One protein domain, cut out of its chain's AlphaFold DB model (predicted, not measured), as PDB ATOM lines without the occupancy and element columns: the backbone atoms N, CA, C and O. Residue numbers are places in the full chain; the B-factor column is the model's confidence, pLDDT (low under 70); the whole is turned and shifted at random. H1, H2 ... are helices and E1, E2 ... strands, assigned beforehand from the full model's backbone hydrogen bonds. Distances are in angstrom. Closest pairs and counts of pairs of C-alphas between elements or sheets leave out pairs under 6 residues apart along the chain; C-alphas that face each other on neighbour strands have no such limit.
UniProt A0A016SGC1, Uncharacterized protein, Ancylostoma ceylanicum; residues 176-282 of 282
ATOM      1  N   THR A 176      16.588 -22.862  91.876       84.44
ATOM      2  CA  THR A 176      15.795 -24.088  91.975       84.44
ATOM      3  C   THR A 176      14.778 -24.123  90.846       84.44
ATOM      4  O   THR A 176      14.082 -23.142  90.581       84.44
ATOM      5  N   THR A 177      14.670 -25.266  90.172       83.31
ATOM      6  CA  THR A 177      13.705 -25.457  89.084       83.31
ATOM      7  C   THR A 177      12.749 -26.595  89.375       83.31
ATOM      8  O   THR A 177      13.172 -27.654  89.836       83.31
ATOM      9  N   ARG A 178      11.491 -26.415  88.980       81.19
ATOM     10  CA  ARG A 178      10.430 -27.413  89.086       81.19
ATOM     11  C   ARG A 178       9.944 -27.824  87.709       81.19
ATOM     12  O   ARG A 178       9.880 -27.021  86.777       81.19
ATOM     13  N   ARG A 179       9.587 -29.100  87.575       78.81
ATOM     14  CA  ARG A 179       9.016 -29.627  86.339       78.81
ATOM     15  C   ARG A 179       7.512 -29.372  86.314       78.81
ATOM     16  O   ARG A 179       6.797 -29.838  87.193       78.81
ATOM     17  N   VAL A 180       7.044 -28.670  85.288       77.19
ATOM     18  CA  VAL A 180       5.623 -28.425  85.020       77.19
ATOM     19  C   VAL A 180       5.307 -29.035  83.654       77.19
ATOM     20  O   VAL A 180       5.665 -28.502  82.600       77.19
ATOM     21  N   GLY A 181       4.723 -30.235  83.668       81.25
ATOM     22  CA  GLY A 181       4.519 -31.050  82.468       81.25
ATOM     23  C   GLY A 181       5.840 -31.419  81.774       81.25
ATOM     24  O   GLY A 181       6.718 -32.066  82.350       81.25
ATOM     25  N   LYS A 182       5.993 -31.012  80.507       70.38
ATOM     26  CA  LYS A 182       7.232 -31.219  79.730       70.38
ATOM     27  C   LYS A 182       8.278 -30.112  79.928       70.38
ATOM     28  O   LYS A 182       9.373 -30.241  79.391       70.38
ATOM     29  N   ARG A 183       7.964 -29.046  80.674       66.94
ATOM     30  CA  ARG A 183       8.818 -27.857  80.824       66.94
ATOM     31  C   ARG A 183       9.482 -27.816  82.200       66.94
ATOM     32  O   ARG A 183       8.916 -28.292  83.181       66.94
ATOM     33  N   MET A 184      10.675 -27.231  82.266       70.88
ATOM     34  CA  MET A 184      11.333 -26.869  83.523       70.88
ATOM     35  C   MET A 184      11.145 -25.370  83.733       70.88
ATOM     36  O   MET A 184      11.533 -24.592  82.867       70.88
ATOM     37  N   VAL A 185      10.562 -24.982  84.860       76.62
ATOM     38  CA  VAL A 185      10.313 -23.583  85.225       76.62
ATOM     39  C   VAL A 185      11.162 -23.250  86.447       76.62
ATOM     40  O   VAL A 185      11.392 -24.120  87.293       76.62
ATOM     41  N   ILE A 186      11.669 -22.023  86.527       81.12
ATOM     42  CA  ILE A 186      12.358 -21.537  87.724       81.12
ATOM     43  C   ILE A 186      11.311 -21.411  88.834       81.12
ATOM     44  O   ILE A 186      10.303 -20.739  88.669       81.12
ATOM     45  N   GLU A 187      11.515 -22.131  89.932       81.12
ATOM     46  CA  GLU A 187      10.605 -22.133  91.080       81.12
ATOM     47  C   GLU A 187      11.015 -21.089  92.110       81.12
ATOM     48  O   GLU A 187      10.165 -20.405  92.669       81.12
ATOM     49  N   ARG A 188      12.319 -20.994  92.375       83.69
ATOM     50  CA  ARG A 188      12.872 -20.070  93.354       83.69
ATOM     51  C   ARG A 188      14.266 -19.648  92.933       83.69
ATOM     52  O   ARG A 188      15.070 -20.483  92.512       83.69
ATOM     53  N   VAL A 189      14.551 -18.369  93.127       87.00
ATOM     54  CA  VAL A 189      15.901 -17.820  93.078       87.00
ATOM     55  C   VAL A 189      16.284 -17.352  94.471       87.00
ATOM     56  O   VAL A 189      15.476 -16.783  95.197       87.00
ATOM     57  N   THR A 190      17.513 -17.655  94.868       89.19
ATOM     58  CA  THR A 190      18.124 -17.107  96.077       89.19
ATOM     59  C   THR A 190      19.221 -16.165  95.626       89.19
ATOM     60  O   THR A 190      20.116 -16.576  94.885       89.19
ATOM     61  N   LEU A 191      19.145 -14.898  96.022       88.12
ATOM     62  CA  LEU A 191      20.190 -13.947  95.676       88.12
ATOM     63  C   LEU A 191      21.454 -14.250  96.478       88.12
ATOM     64  O   LEU A 191      21.356 -14.644  97.642       88.12
ATOM     65  N   PRO A 192      22.627 -14.147  95.849       87.00
ATOM     66  CA  PRO A 192      23.878 -14.338  96.551       87.00
ATOM     67  C   PRO A 192      24.169 -13.071  97.393       87.00
ATOM     68  O   PRO A 192      23.685 -11.988  97.065       87.00
ATOM     69  N   GLU A 193      24.899 -13.201  98.504       82.00
ATOM     70  CA  GLU A 193      25.102 -12.113  99.491       82.00
ATOM     71  C   GLU A 193      25.970 -10.947  98.978       82.00
ATOM     72  O   GLU A 193      26.138  -9.936  99.653       82.00
ATOM     73  N   GLN A 194      26.543 -11.079  97.784       82.06
ATOM     74  CA  GLN A 194      27.418 -10.094  97.169       82.06
ATOM     75  C   GLN A 194      26.684  -8.775  96.899       82.06
ATOM     76  O   GLN A 194      25.675  -8.732  96.191       82.06
ATOM     77  N   GLU A 195      27.273  -7.676  97.372       81.12
ATOM     78  CA  GLU A 195      26.846  -6.330  96.999       81.12
ATOM     79  C   GLU A 195      26.968  -6.108  95.481       81.12
ATOM     80  O   GLU A 195      27.879  -6.615  94.822       81.12
ATOM     81  N   ASP A 196      26.036  -5.333  94.926       87.31
ATOM     82  CA  ASP A 196      25.961  -4.985  93.499       87.31
ATOM     83  C   ASP A 196      25.834  -6.181  92.528       87.31
ATOM     84  O   ASP A 196      26.223  -6.101  91.358       87.31
ATOM     85  N   PHE A 197      25.259  -7.300  92.983       91.75
ATOM     86  CA  PHE A 197      24.950  -8.440  92.120       91.75
ATOM     87  C   PHE A 197      23.947  -8.063  91.012       91.75
ATOM     88  O   PHE A 197      22.827  -7.618  91.272       91.75
ATOM     89  N   LYS A 198      24.354  -8.259  89.753       93.06
ATOM     90  CA  LYS A 198      23.621  -7.878  88.537       93.06
ATOM     91  C   LYS A 198      23.618  -9.037  87.542       93.06
ATOM     92  O   LYS A 198      24.448  -9.061  86.627       93.06
ATOM     93  N   PRO A 199      22.722 -10.024  87.701       94.00
ATOM     94  CA  PRO A 199      22.765 -11.231  86.895       94.00
ATOM     95  C   PRO A 199      22.534 -10.922  85.416       94.00
ATOM     96  O   PRO A 199      21.721 -10.069  85.059       94.00
ATOM     97  N   ILE A 200      23.234 -11.654  84.553       94.88
ATOM     98  CA  ILE A 200      23.030 -11.589  83.105       94.88
ATOM     99  C   ILE A 200      22.064 -12.694  82.680       94.88
ATOM    100  O   ILE A 200      22.248 -13.845  83.071       94.88
ATOM    101  N   LEU A 201      21.077 -12.362  81.851       94.62
ATOM    102  CA  LEU A 201      20.316 -13.330  81.064       94.62
ATOM    103  C   LEU A 201      20.723 -13.213  79.595       94.62
ATOM    104  O   LEU A 201      20.560 -12.160  78.981       94.62
ATOM    105  N   ALA A 202      21.283 -14.289  79.048       95.75
ATOM    106  CA  ALA A 202      21.771 -14.359  77.680       95.75
ATOM    107  C   ALA A 202      20.761 -15.092  76.788       95.75
ATOM    108  O   ALA A 202      20.540 -16.286  76.957       95.75
ATOM    109  N   PHE A 203      20.188 -14.395  75.815       94.94
ATOM    110  CA  PHE A 203      19.313 -14.936  74.781       94.94
ATOM    111  C   PHE A 203      20.135 -15.153  73.519       94.94
ATOM    112  O   PHE A 203      20.646 -14.197  72.940       94.94
ATOM    113  N   VAL A 204      20.292 -16.401  73.092       94.62
ATOM    114  CA  VAL A 204      21.167 -16.747  71.970       94.62
ATOM    115  C   VAL A 204      20.388 -17.514  70.918       94.62
ATOM    116  O   VAL A 204      19.713 -18.495  71.226       94.62
ATOM    117  N   ASN A 205      20.516 -17.105  69.659       92.12
ATOM    118  CA  ASN A 205      20.024 -17.888  68.533       92.12
ATOM    119  C   ASN A 205      21.072 -18.909  68.084       92.12
ATOM    120  O   ASN A 205      22.108 -18.561  67.519       92.12
ATOM    121  N   THR A 206      20.797 -20.195  68.307       88.75
ATOM    122  CA  THR A 206      21.706 -21.277  67.895       88.75
ATOM    123  C   THR A 206      21.545 -21.719  66.435       88.75
ATOM    124  O   THR A 206      22.360 -22.508  65.947       88.75
ATOM    125  N   VAL A 207      20.537 -21.203  65.723       82.06
ATOM    126  CA  VAL A 207      20.181 -21.524  64.329       82.06
ATOM    127  C   VAL A 207      20.459 -20.312  63.424       82.06
ATOM    128  O   VAL A 207      19.633 -19.892  62.622       82.06
ATOM    129  N   CYS A 208      21.647 -19.717  63.549       66.75
ATOM    130  CA  CYS A 208      22.155 -18.739  62.581       66.75
ATOM    131  C   CYS A 208      23.014 -19.438  61.511       66.75
ATOM    132  O   CYS A 208      23.764 -20.367  61.824       66.75
ATOM    133  N   GLY A 209      22.929 -18.976  60.256       59.19
ATOM    134  CA  GLY A 209      23.545 -19.624  59.083       59.19
ATOM    135  C   GLY A 209      25.074 -19.775  59.126       59.19
ATOM    136  O   GLY A 209      25.624 -20.601  58.409       59.19
ATOM    137  N   SER A 210      25.759 -19.037  59.999       66.75
ATOM    138  CA  SER A 210      27.214 -19.079  60.201       66.75
ATOM    139  C   SER A 210      27.690 -20.132  61.215       66.75
ATOM    140  O   SER A 210      28.888 -20.223  61.472       66.75
ATOM    141  N   CYS A 211      26.792 -20.892  61.861       62.41
ATOM    142  CA  CYS A 211      27.097 -21.809  62.979       62.41
ATOM    143  C   CYS A 211      27.752 -21.161  64.225       62.41
ATOM    144  O   CYS A 211      27.964 -21.851  65.227       62.41
ATOM    145  N   THR A 212      28.010 -19.847  64.226       79.38
ATOM    146  CA  THR A 212      28.634 -19.123  65.350       79.38
ATOM    147  C   THR A 212      27.738 -19.087  66.586       79.38
ATOM    148  O   THR A 212      28.240 -19.159  67.706       79.38
ATOM    149  N   GLY A 213      26.414 -19.087  66.406       86.00
ATOM    150  CA  GLY A 213      25.443 -19.053  67.504       86.00
ATOM    151  C   GLY A 213      25.599 -20.202  68.507       86.00
ATOM    152  O   GLY A 213      25.501 -19.992  69.712       86.00
ATOM    153  N   LYS A 214      25.943 -21.414  68.045       89.56
ATOM    154  CA  LYS A 214      26.226 -22.552  68.942       89.56
ATOM    155  C   LYS A 214      27.496 -22.336  69.758       89.56
ATOM    156  O   LYS A 214      27.528 -22.688  70.933       89.56
ATOM    157  N   VAL A 215      28.536 -21.765  69.150       89.69
ATOM    158  CA  VAL A 215      29.798 -21.461  69.838       89.69
ATOM    159  C   VAL A 215      29.568 -20.391  70.906       89.69
ATOM    160  O   VAL A 215      29.993 -20.571  72.044       89.69
ATOM    161  N   VAL A 216      28.823 -19.333  70.571       92.81
ATOM    162  CA  VAL A 216      28.443 -18.262  71.504       92.81
ATOM    163  C   VAL A 216      27.595 -18.809  72.654       92.81
ATOM    164  O   VAL A 216      27.918 -18.572  73.816       92.81
ATOM    165  N   TYR A 217      26.570 -19.611  72.357       94.38
ATOM    166  CA  TYR A 217      25.721 -20.248  73.367       94.38
ATOM    167  C   TYR A 217      26.536 -21.102  74.346       94.38
ATOM    168  O   TYR A 217      26.422 -20.945  75.562       94.38
ATOM    169  N   ARG A 218      27.428 -21.956  73.826       94.94
ATOM    170  CA  ARG A 218      28.329 -22.771  74.653       94.94
ATOM    171  C   ARG A 218      29.289 -21.900  75.463       94.94
ATOM    172  O   ARG A 218      29.534 -22.202  76.623       94.94
ATOM    173  N   SER A 219      29.789 -20.799  74.903       94.06
ATOM    174  CA  SER A 219      30.625 -19.847  75.644       94.06
ATOM    175  C   SER A 219      29.877 -19.237  76.833       94.06
ATOM    176  O   SER A 219      30.403 -19.233  77.945       94.06
ATOM    177  N   PHE A 220      28.624 -18.806  76.661       96.19
ATOM    178  CA  PHE A 220      27.815 -18.335  77.788       96.19
ATOM    179  C   PHE A 220      27.580 -19.433  78.827       96.19
ATOM    180  O   PHE A 220      27.761 -19.180  80.015       96.19
ATOM    181  N   LEU A 221      27.256 -20.660  78.408       96.44
ATOM    182  CA  LEU A 221      27.055 -21.794  79.319       96.44
ATOM    183  C   LEU A 221      28.288 -22.125  80.165       96.44
ATOM    184  O   LEU A 221      28.158 -22.576  81.307       96.44
ATOM    185  N   ARG A 222      29.483 -21.877  79.631       95.25
ATOM    186  CA  ARG A 222      30.730 -22.045  80.372       95.25
ATOM    187  C   ARG A 222      30.877 -21.033  81.506       95.25
ATOM    188  O   ARG A 222      31.340 -21.418  82.574       95.25
ATOM    189  N   HIS A 223      30.456 -19.783  81.325       94.88
ATOM    190  CA  HIS A 223      30.692 -18.707  82.303       94.88
ATOM    191  C   HIS A 223      29.494 -18.425  83.213       94.88
ATOM    192  O   HIS A 223      29.677 -18.043  84.363       94.88
ATOM    193  N   LEU A 224      28.279 -18.639  82.713       95.62
ATOM    194  CA  LEU A 224      27.036 -18.379  83.428       95.62
ATOM    195  C   LEU A 224      26.405 -19.675  83.945       95.62
ATOM    196  O   LEU A 224      26.785 -20.791  83.566       95.62
ATOM    197  N   HIS A 225      25.408 -19.527  84.811       93.69
ATOM    198  CA  HIS A 225      24.560 -20.626  85.233       93.69
ATOM    199  C   HIS A 225      23.740 -21.115  84.028       93.69
ATOM    200  O   HIS A 225      23.232 -20.284  83.277       93.69
ATOM    201  N   PRO A 226      23.512 -22.429  83.834       92.25
ATOM    202  CA  PRO A 226      22.780 -22.924  82.662       92.25
ATOM    203  C   PRO A 226      21.375 -22.335  82.486       92.25
ATOM    204  O   PRO A 226      20.876 -22.249  81.374       92.25
ATOM    205  N   LYS A 227      20.729 -21.909  83.578       90.88
ATOM    206  CA  LYS A 227      19.406 -21.251  83.555       90.88
ATOM    207  C   LYS A 227      19.438 -19.762  83.202       90.88
ATOM    208  O   LYS A 227      18.382 -19.181  83.010       90.88
ATOM    209  N   GLN A 228      20.625 -19.171  83.108       93.38
ATOM    210  CA  GLN A 228      20.825 -17.805  82.630       93.38
ATOM    211  C   GLN A 228      21.033 -17.734  81.116       93.38
ATOM    212  O   GLN A 228      21.120 -16.637  80.576       93.38
ATOM    213  N   VAL A 229      21.157 -18.874  80.432       95.19
ATOM    214  CA  VAL A 229      21.418 -18.928  78.993       95.19
ATOM    215  C   VAL A 229      20.223 -19.580  78.316       95.19
ATOM    216  O   VAL A 229      19.900 -20.733  78.594       95.19
ATOM    217  N   ILE A 230      19.557 -18.823  77.456       93.69
ATOM    218  CA  ILE A 230      18.301 -19.174  76.807       93.69
ATOM    219  C   ILE A 230      18.569 -19.344  75.319       93.69
ATOM    220  O   ILE A 230      19.027 -18.417  74.649       93.69
ATOM    221  N   ASP A 231      18.272 -20.528  74.791       93.19
ATOM    222  CA  ASP A 231      18.283 -20.765  73.355       93.19
ATOM    223  C   ASP A 231      16.919 -20.367  72.796       93.19
ATOM    224  O   ASP A 231      15.946 -21.109  72.914       93.19
ATOM    225  N   VAL A 232      16.833 -19.193  72.172       92.06
ATOM    226  CA  VAL A 232      15.560 -18.617  71.688       92.06
ATOM    227  C   VAL A 232      14.835 -19.496  70.663       92.06
ATOM    228  O   VAL A 232      13.655 -19.291  70.402       92.06
ATOM    229  N   GLN A 233      15.530 -20.471  70.073       89.00
ATOM    230  CA  GLN A 233      14.956 -21.418  69.116       89.00
ATOM    231  C   GLN A 233      14.336 -22.646  69.796       89.00
ATOM    232  O   GLN A 233      13.537 -23.353  69.184       89.00
ATOM    233  N   LYS A 234      14.718 -22.936  71.045       87.69
ATOM    234  CA  LYS A 234      14.278 -24.128  71.788       87.69
ATOM    235  C   LYS A 234      13.422 -23.785  72.999       87.69
ATOM    236  O   LYS A 234      12.518 -24.546  73.346       87.69
ATOM    237  N   ASP A 235      13.724 -22.669  73.646       87.50
ATOM    238  CA  ASP A 235      13.104 -22.235  74.885       87.50
ATOM    239  C   ASP A 235      11.939 -21.273  74.629       87.50
ATOM    240  O   ASP A 235      11.871 -20.567  73.624       87.50
ATOM    241  N   ASN A 236      10.989 -21.233  75.566       87.69
ATOM    242  CA  ASN A 236       9.879 -20.291  75.497       87.69
ATOM    243  C   ASN A 236      10.329 -18.918  76.011       87.69
ATOM    244  O   ASN A 236      10.497 -18.728  77.217       87.69
ATOM    245  N   LEU A 237      10.469 -17.967  75.091       88.25
ATOM    246  CA  LEU A 237      10.941 -16.615  75.378       88.25
ATOM    247  C   LEU A 237      10.092 -15.888  76.436       88.25
ATOM    248  O   LEU A 237      10.650 -15.354  77.389       88.25
ATOM    249  N   LYS A 238       8.756 -15.943  76.337       88.00
ATOM    250  CA  LYS A 238       7.855 -15.327  77.328       88.00
ATOM    251  C   LYS A 238       8.073 -15.884  78.733       88.00
ATOM    252  O   LYS A 238       8.124 -15.126  79.688       88.00
ATOM    253  N   SER A 239       8.259 -17.197  78.865       85.75
ATOM    254  CA  SER A 239       8.517 -17.830  80.169       85.75
ATOM    255  C   SER A 239       9.873 -17.424  80.754       85.75
ATOM    256  O   SER A 239      10.002 -17.301  81.966       85.75
ATOM    257  N   ALA A 240      10.886 -17.227  79.904       85.38
ATOM    258  CA  ALA A 240      12.195 -16.749  80.338       85.38
ATOM    259  C   ALA A 240      12.161 -15.273  80.765       85.38
ATOM    260  O   ALA A 240      12.803 -14.913  81.747       85.38
ATOM    261  N   LEU A 241      11.403 -14.437  80.051       87.69
ATOM    262  CA  LEU A 241      11.237 -13.018  80.369       87.69
ATOM    263  C   LEU A 241      10.328 -12.786  81.580       87.69
ATOM    264  O   LEU A 241      10.602 -11.877  82.352       87.69
ATOM    265  N   GLN A 242       9.334 -13.649  81.818       87.06
ATOM    266  CA  GLN A 242       8.473 -13.592  83.008       87.06
ATOM    267  C   GLN A 242       9.281 -13.569  84.310       87.06
ATOM    268  O   GLN A 242       8.928 -12.863  85.248       87.06
ATOM    269  N   TRP A 243      10.422 -14.263  84.336       84.06
ATOM    270  CA  TRP A 243      11.336 -14.248  85.476       84.06
ATOM    271  C   TRP A 243      11.776 -12.832  85.889       84.06
ATOM    272  O   TRP A 243      12.014 -12.589  87.070       84.06
ATOM    273  N   ILE A 244      11.878 -11.902  84.934       85.19
ATOM    274  CA  ILE A 244      12.270 -10.510  85.175       85.19
ATOM    275  C   ILE A 244      11.221  -9.806  86.039       85.19
ATOM    276  O   ILE A 244      11.587  -9.130  87.003       85.19
ATOM    277  N   ASP A 245       9.943  -9.969  85.705       86.12
ATOM    278  CA  ASP A 245       8.832  -9.363  86.443       86.12
ATOM    279  C   ASP A 245       8.606 -10.082  87.784       86.12
ATOM    280  O   ASP A 245       8.384  -9.424  88.798       86.12
ATOM    281  N   ASP A 246       8.771 -11.410  87.819       85.38
ATOM    282  CA  ASP A 246       8.613 -12.223  89.035       85.38
ATOM    283  C   ASP A 246       9.677 -11.926  90.114       85.38
ATOM    284  O   ASP A 246       9.461 -12.231  91.285       85.38
ATOM    285  N   ASN A 247      10.828 -11.359  89.733       84.50
ATOM    286  CA  ASN A 247      11.955 -11.053  90.628       84.50
ATOM    287  C   ASN A 247      12.332  -9.566  90.500       84.50
ATOM    288  O   ASN A 247      13.441  -9.198  90.085       84.50
ATOM    289  N   ALA A 248      11.361  -8.695  90.791       84.69
ATOM    290  CA  ALA A 248      11.442  -7.245  90.614       84.69
ATOM    291  C   ALA A 248      12.604  -6.581  91.380       84.69
ATOM    292  O   ALA A 248      13.153  -5.573  90.932       84.69
ATOM    293  N   GLU A 249      13.011  -7.165  92.504       83.62
ATOM    294  CA  GLU A 249      14.119  -6.729  93.352       83.62
ATOM    295  C   GLU A 249      15.501  -6.934  92.711       83.62
ATOM    296  O   GLU A 249      16.484  -6.318  93.120       83.62
ATOM    297  N   VAL A 250      15.592  -7.778  91.679       86.00
ATOM    298  CA  VAL A 250      16.862  -8.161  91.058       86.00
ATOM    299  C   VAL A 250      17.212  -7.216  89.915       86.00
ATOM    300  O   VAL A 250      16.450  -7.069  88.956       86.00
ATOM    301  N   ASN A 251      18.399  -6.609  89.962       89.06
ATOM    302  CA  ASN A 251      18.910  -5.747  88.893       89.06
ATOM    303  C   ASN A 251      19.518  -6.576  87.746       89.06
ATOM    304  O   ASN A 251      20.735  -6.709  87.615       89.06
ATOM    305  N   VAL A 252      18.653  -7.184  86.937       92.06
ATOM    306  CA  VAL A 252      19.046  -8.033  85.805       92.06
ATOM    307  C   VAL A 252      19.502  -7.217  84.592       92.06
ATOM    308  O   VAL A 252      18.990  -6.133  84.314       92.06
ATOM    309  N   ARG A 253      20.450  -7.768  83.831       94.62
ATOM    310  CA  ARG A 253      20.886  -7.261  82.522       94.62
ATOM    311  C   ARG A 253      20.632  -8.304  81.446       94.62
ATOM    312  O   ARG A 253      20.880  -9.487  81.670       94.62
ATOM    313  N   LEU A 254      20.185  -7.874  80.272       95.38
ATOM    314  CA  LEU A 254      19.930  -8.782  79.156       95.38
ATOM    315  C   LEU A 254      21.050  -8.683  78.126       95.38
ATOM    316  O   LEU A 254      21.536  -7.597  77.805       95.38
ATOM    317  N   VAL A 255      21.443  -9.829  77.589       95.69
ATOM    318  CA  VAL A 255      22.333  -9.930  76.437       95.69
ATOM    319  C   VAL A 255      21.603 -10.710  75.359       95.69
ATOM    320  O   VAL A 255      21.137 -11.812  75.623       95.69
ATOM    321  N   VAL A 256      21.501 -10.159  74.155       94.69
ATOM    322  CA  VAL A 256      20.874 -10.825  73.010       94.69
ATOM    323  C   VAL A 256      21.936 -11.027  71.942       94.69
ATOM    324  O   VAL A 256      22.546 -10.059  71.504       94.69
ATOM    325  N   ALA A 257      22.176 -12.279  71.558       91.94
ATOM    326  CA  ALA A 257      23.130 -12.655  70.522       91.94
ATOM    327  C   ALA A 257      22.401 -13.373  69.380       91.94
ATOM    328  O   ALA A 257      21.968 -14.526  69.521       91.94
ATOM    329  N   GLY A 258      22.244 -12.698  68.245       88.06
ATOM    330  CA  GLY A 258      21.491 -13.220  67.106       88.06
ATOM    331  C   GLY A 258      21.302 -12.185  66.002       88.06
ATOM    332  O   GLY A 258      21.635 -11.023  66.168       88.06
ATOM    333  N   GLY A 259      20.758 -12.608  64.859       86.94
ATOM    334  CA  GLY A 259      20.443 -11.677  63.769       86.94
ATOM    335  C   GLY A 259      19.239 -10.780  64.075       86.94
ATOM    336  O   GLY A 259      18.489 -11.042  65.020       86.94
ATOM    337  N   ASP A 260      19.003  -9.788  63.213       87.00
ATOM    338  CA  ASP A 260      17.977  -8.745  63.386       87.00
ATOM    339  C   ASP A 260      16.603  -9.299  63.773       87.00
ATOM    340  O   ASP A 260      16.017  -8.869  64.759       87.00
ATOM    341  N   GLY A 261      16.117 -10.341  63.088       88.81
ATOM    342  CA  GLY A 261      14.812 -10.936  63.405       88.81
ATOM    343  C   GLY A 261      14.728 -11.562  64.805       88.81
ATOM    344  O   GLY A 261      13.661 -11.580  65.412       88.81
ATOM    345  N   THR A 262      15.843 -12.061  65.353       89.38
ATOM    346  CA  THR A 262      15.882 -12.529  66.751       89.38
ATOM    347  C   THR A 262      15.847 -11.356  67.714       89.38
ATOM    348  O   THR A 262      15.129 -11.410  68.708       89.38
ATOM    349  N   ILE A 263      16.622 -10.315  67.418       91.62
ATOM    350  CA  ILE A 263      16.702  -9.109  68.238       91.62
ATOM    351  C   ILE A 263      15.323  -8.451  68.319       91.62
ATOM    352  O   ILE A 263      14.837  -8.238  69.427       91.62
ATOM    353  N   SER A 264      14.662  -8.230  67.177       92.25
ATOM    354  CA  SER A 264      13.307  -7.674  67.122       92.25
ATOM    355  C   SER A 264      12.327  -8.507  67.938       92.25
ATOM    356  O   SER A 264      11.675  -7.968  68.820       92.25
ATOM    357  N   ASN A 265      12.304  -9.833  67.755       92.44
ATOM    358  CA  ASN A 265      11.408 -10.713  68.510       92.44
ATOM    359  C   ASN A 265      11.632 -10.626  70.035       92.44
ATOM    360  O   ASN A 265      10.675 -10.582  70.809       92.44
ATOM    361  N   VAL A 266      12.891 -10.570  70.494       92.88
ATOM    362  CA  VAL A 266      13.198 -10.418  71.927       92.88
ATOM    363  C   VAL A 266      12.751  -9.060  72.461       92.88
ATOM    364  O   VAL A 266      12.159  -9.010  73.537       92.88
ATOM    365  N   LEU A 267      13.003  -7.978  71.723       93.06
ATOM    366  CA  LEU A 267      12.616  -6.627  72.130       93.06
ATOM    367  C   LEU A 267      11.094  -6.434  72.127       93.06
ATOM    368  O   LEU A 267      10.564  -5.927  73.110       93.06
ATOM    369  N   GLU A 268      10.402  -6.907  71.090       93.69
ATOM    370  CA  GLU A 268       8.936  -6.904  70.997       93.69
ATOM    371  C   GLU A 268       8.323  -7.703  72.148       93.69
ATOM    372  O   GLU A 268       7.447  -7.221  72.855       93.69
ATOM    373  N   THR A 269       8.838  -8.905  72.423       92.00
ATOM    374  CA  THR A 269       8.332  -9.705  73.545       92.00
ATOM    375  C   THR A 269       8.600  -9.024  74.891       92.00
ATOM    376  O   THR A 269       7.797  -9.158  75.806       92.00
ATOM    377  N   LEU A 270       9.697  -8.270  75.031       92.12
ATOM    378  CA  LEU A 270       9.993  -7.481  76.231       92.12
ATOM    379  C   LEU A 270       9.007  -6.309  76.419       92.12
ATOM    380  O   LEU A 270       8.921  -5.763  77.516       92.12
ATOM    381  N   GLU A 271       8.276  -5.872  75.387       91.50
ATOM    382  CA  GLU A 271       7.191  -4.873  75.487       91.50
ATOM    383  C   GLU A 271       5.965  -5.346  76.246       91.50
ATOM    384  O   GLU A 271       5.319  -4.520  76.887       91.50
ATOM    385  N   ASP A 272       5.748  -6.655  76.315       90.25
ATOM    386  CA  ASP A 272       4.656  -7.232  77.096       90.25
ATOM    387  C   ASP A 272       4.898  -7.166  78.623       90.25
ATOM    388  O   ASP A 272       3.975  -7.431  79.395       90.25
ATOM    389  N   PHE A 273       6.117  -6.841  79.074       88.75
ATOM    390  CA  PHE A 273       6.525  -6.894  80.485       88.75
ATOM    391  C   PHE A 273       6.695  -5.504  81.101       88.75
ATOM    392  O   PHE A 273       7.075  -4.537  80.432       88.75
ATOM    393  N   GLN A 274       6.444  -5.408  82.409       87.81
ATOM    394  CA  GLN A 274       6.486  -4.129  83.122       87.81
ATOM    395  C   GLN A 274       7.915  -3.601  83.256       87.81
ATOM    396  O   GLN A 274       8.152  -2.392  83.194       87.81
ATOM    397  N   ARG A 275       8.886  -4.499  83.450       89.44
ATOM    398  CA  ARG A 275      10.281  -4.114  83.661       89.44
ATOM    399  C   ARG A 275      11.063  -4.061  82.353       89.44
ATOM    400  O   ARG A 275      11.016  -4.964  81.523       89.44
ATOM    401  N   LYS A 276      11.880  -3.013  82.225       89.81
ATOM    402  CA  LYS A 276      12.759  -2.758  81.074       89.81
ATOM    403  C   LYS A 276      14.231  -2.739  81.499       89.81
ATOM    404  O   LYS A 276      14.819  -1.664  81.624       89.81
ATOM    405  N   PRO A 277      14.829  -3.904  81.796       91.69
ATOM    406  CA  PRO A 277      16.242  -3.976  82.148       91.69
ATOM    407  C   PRO A 277      17.143  -3.525  80.985       91.69
ATOM    408  O   PRO A 277      16.752  -3.644  79.821       91.69
ATOM    409  N   PRO A 278      18.374  -3.060  81.268       93.81
ATOM    410  CA  PRO A 278      19.338  -2.725  80.227       93.81
ATOM    411  C   PRO A 278      19.633  -3.924  79.318       93.81
ATOM    412  O   PRO A 278      19.930  -5.020  79.805       93.81
ATOM    413  N   VAL A 279      19.597  -3.697  78.003       94.44
ATOM    414  CA  VAL A 279      19.834  -4.720  76.975       94.44
ATOM    415  C   VAL A 279      21.111  -4.403  76.204       94.44
ATOM    416  O   VAL A 279      21.326  -3.268  75.783       94.44
ATOM    417  N   ARG A 280      21.954  -5.415  75.990       94.25
ATOM    418  CA  ARG A 280      23.100  -5.357  75.078       94.25
ATOM    419  C   ARG A 280      22.917  -6.357  73.940       94.25
ATOM    420  O   ARG A 280      22.592  -7.513  74.192       94.25
ATOM    421  N   ILE A 281      23.146  -5.913  72.710       91.25
ATOM    422  CA  ILE A 281      22.947  -6.698  71.485       91.25
ATOM    423  C   ILE A 281      24.313  -7.046  70.871       91.25
ATOM    424  O   ILE A 281      25.228  -6.219  70.931       91.25
ATOM    425  N   PHE A 282      24.442  -8.257  70.321       80.88
ATOM    426  CA  PHE A 282      25.624  -8.780  69.626       80.88
ATOM    427  C   PHE A 282      25.255  -9.574  68.373       80.88
ATOM    428  O   PHE A 282      24.228 -10.294  68.405       80.88
TER     429      PHE A 282
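Overview. This is residues 176 to 282 of the 282 residues of an uncharacterized protein of Ancylostoma ceylanicum (UniProt A0A016SGC1). A small parallel sheet of four strands is sandwiched between helices, H1 over one face and H2 and H3 side by side over the other, while a separate two-strand hairpin, E1 and E2, sits off the sheet beside H2. The printed part has 107 residues, with three named helices and six named strands in the order E1 E2 E3 H1 E4 H2 E5 H3 E6. The larger sheet has the order E4 E3 E5 E6 and is parallel, E1 and E2 are antiparallel, and the class is mixed, helices and strands. The whole is compact, with a radius of gyration of the C-alphas of 13.6 A and spans of 40 by 29 by 27 A.

Arrangement. E1, residues 176 to 180, and E2, residues 183 to 189, form a hairpin, with N 178 and O 185 2.9 A apart. E3, residues 200 to 204, is an inner strand of the other sheet and is apart from E1 and E2. H1, residues 212 to 223, is on that sheet at a height of 8.6 A; its closest C-alphas to E3 are those of Tyr 217 and Val 204, 5.9 A apart. E4, residues 229 to 231, is an edge strand parallel to E3, with N 230 and O 202 2.8 A apart. E3, H1 and E4 make a strand-helix-strand unit, two parallel neighbour strands with a helix between them in the chain, and its crossover is right-handed. H2, residues 237 to 246, lies over E3 on the opposite face from H1; its closest C-alphas to E2 are those of Trp 243 and Ile 186, 7.7 A apart. E5, residues 253 to 257, is parallel to E3, with N 255 and O 201 2.9 A apart. E4, H2 and E5 make a split unit, with E3 between the two strands, also right-handed. H3, residues 260 to 271, lies over E5 on the same face as H2. H3 touches H2 with residues 266 to 270 alone, the C-alphas of Thr 269 and Lys 238 being closest at 6.8 A; they run the same way at a tilt of 36 degrees, only just steep. E6, residues 279 to 281, is the other edge strand, with N 280 and O 254 2.9 A apart, and E5, H3 and E6 make a further right-handed unit. Every O i to N i+4 pair is within hydrogen-bond range in H1 and H3, and 3 of 6 in H2.

Along the chain. E1 begins at C-alpha 176 (15.795, -24.088, 91.975) and is 13.1 A long; E2 measures 17.4 A, E3 12.4 A and E4 6.7 A. H1 is 17.1 A long from C-alpha 212 (28.634, -19.123, 65.350), H2 14.5 A, E5 13.3 A and H3 16.7 A. E6, 6.6 A long, ends at C-alpha 281 (22.947, -6.698, 71.485).

Size, cuts and confidence. The C-alphas of Glu 193 and Gly 209 are the two farthest apart, at 41.1 A. The printed part has no cut and ends at residue 282, the chain's last; no link is long. The mean pLDDT of the printed part is 87.7, and residue 183 and residues 208 to 211 are under 70.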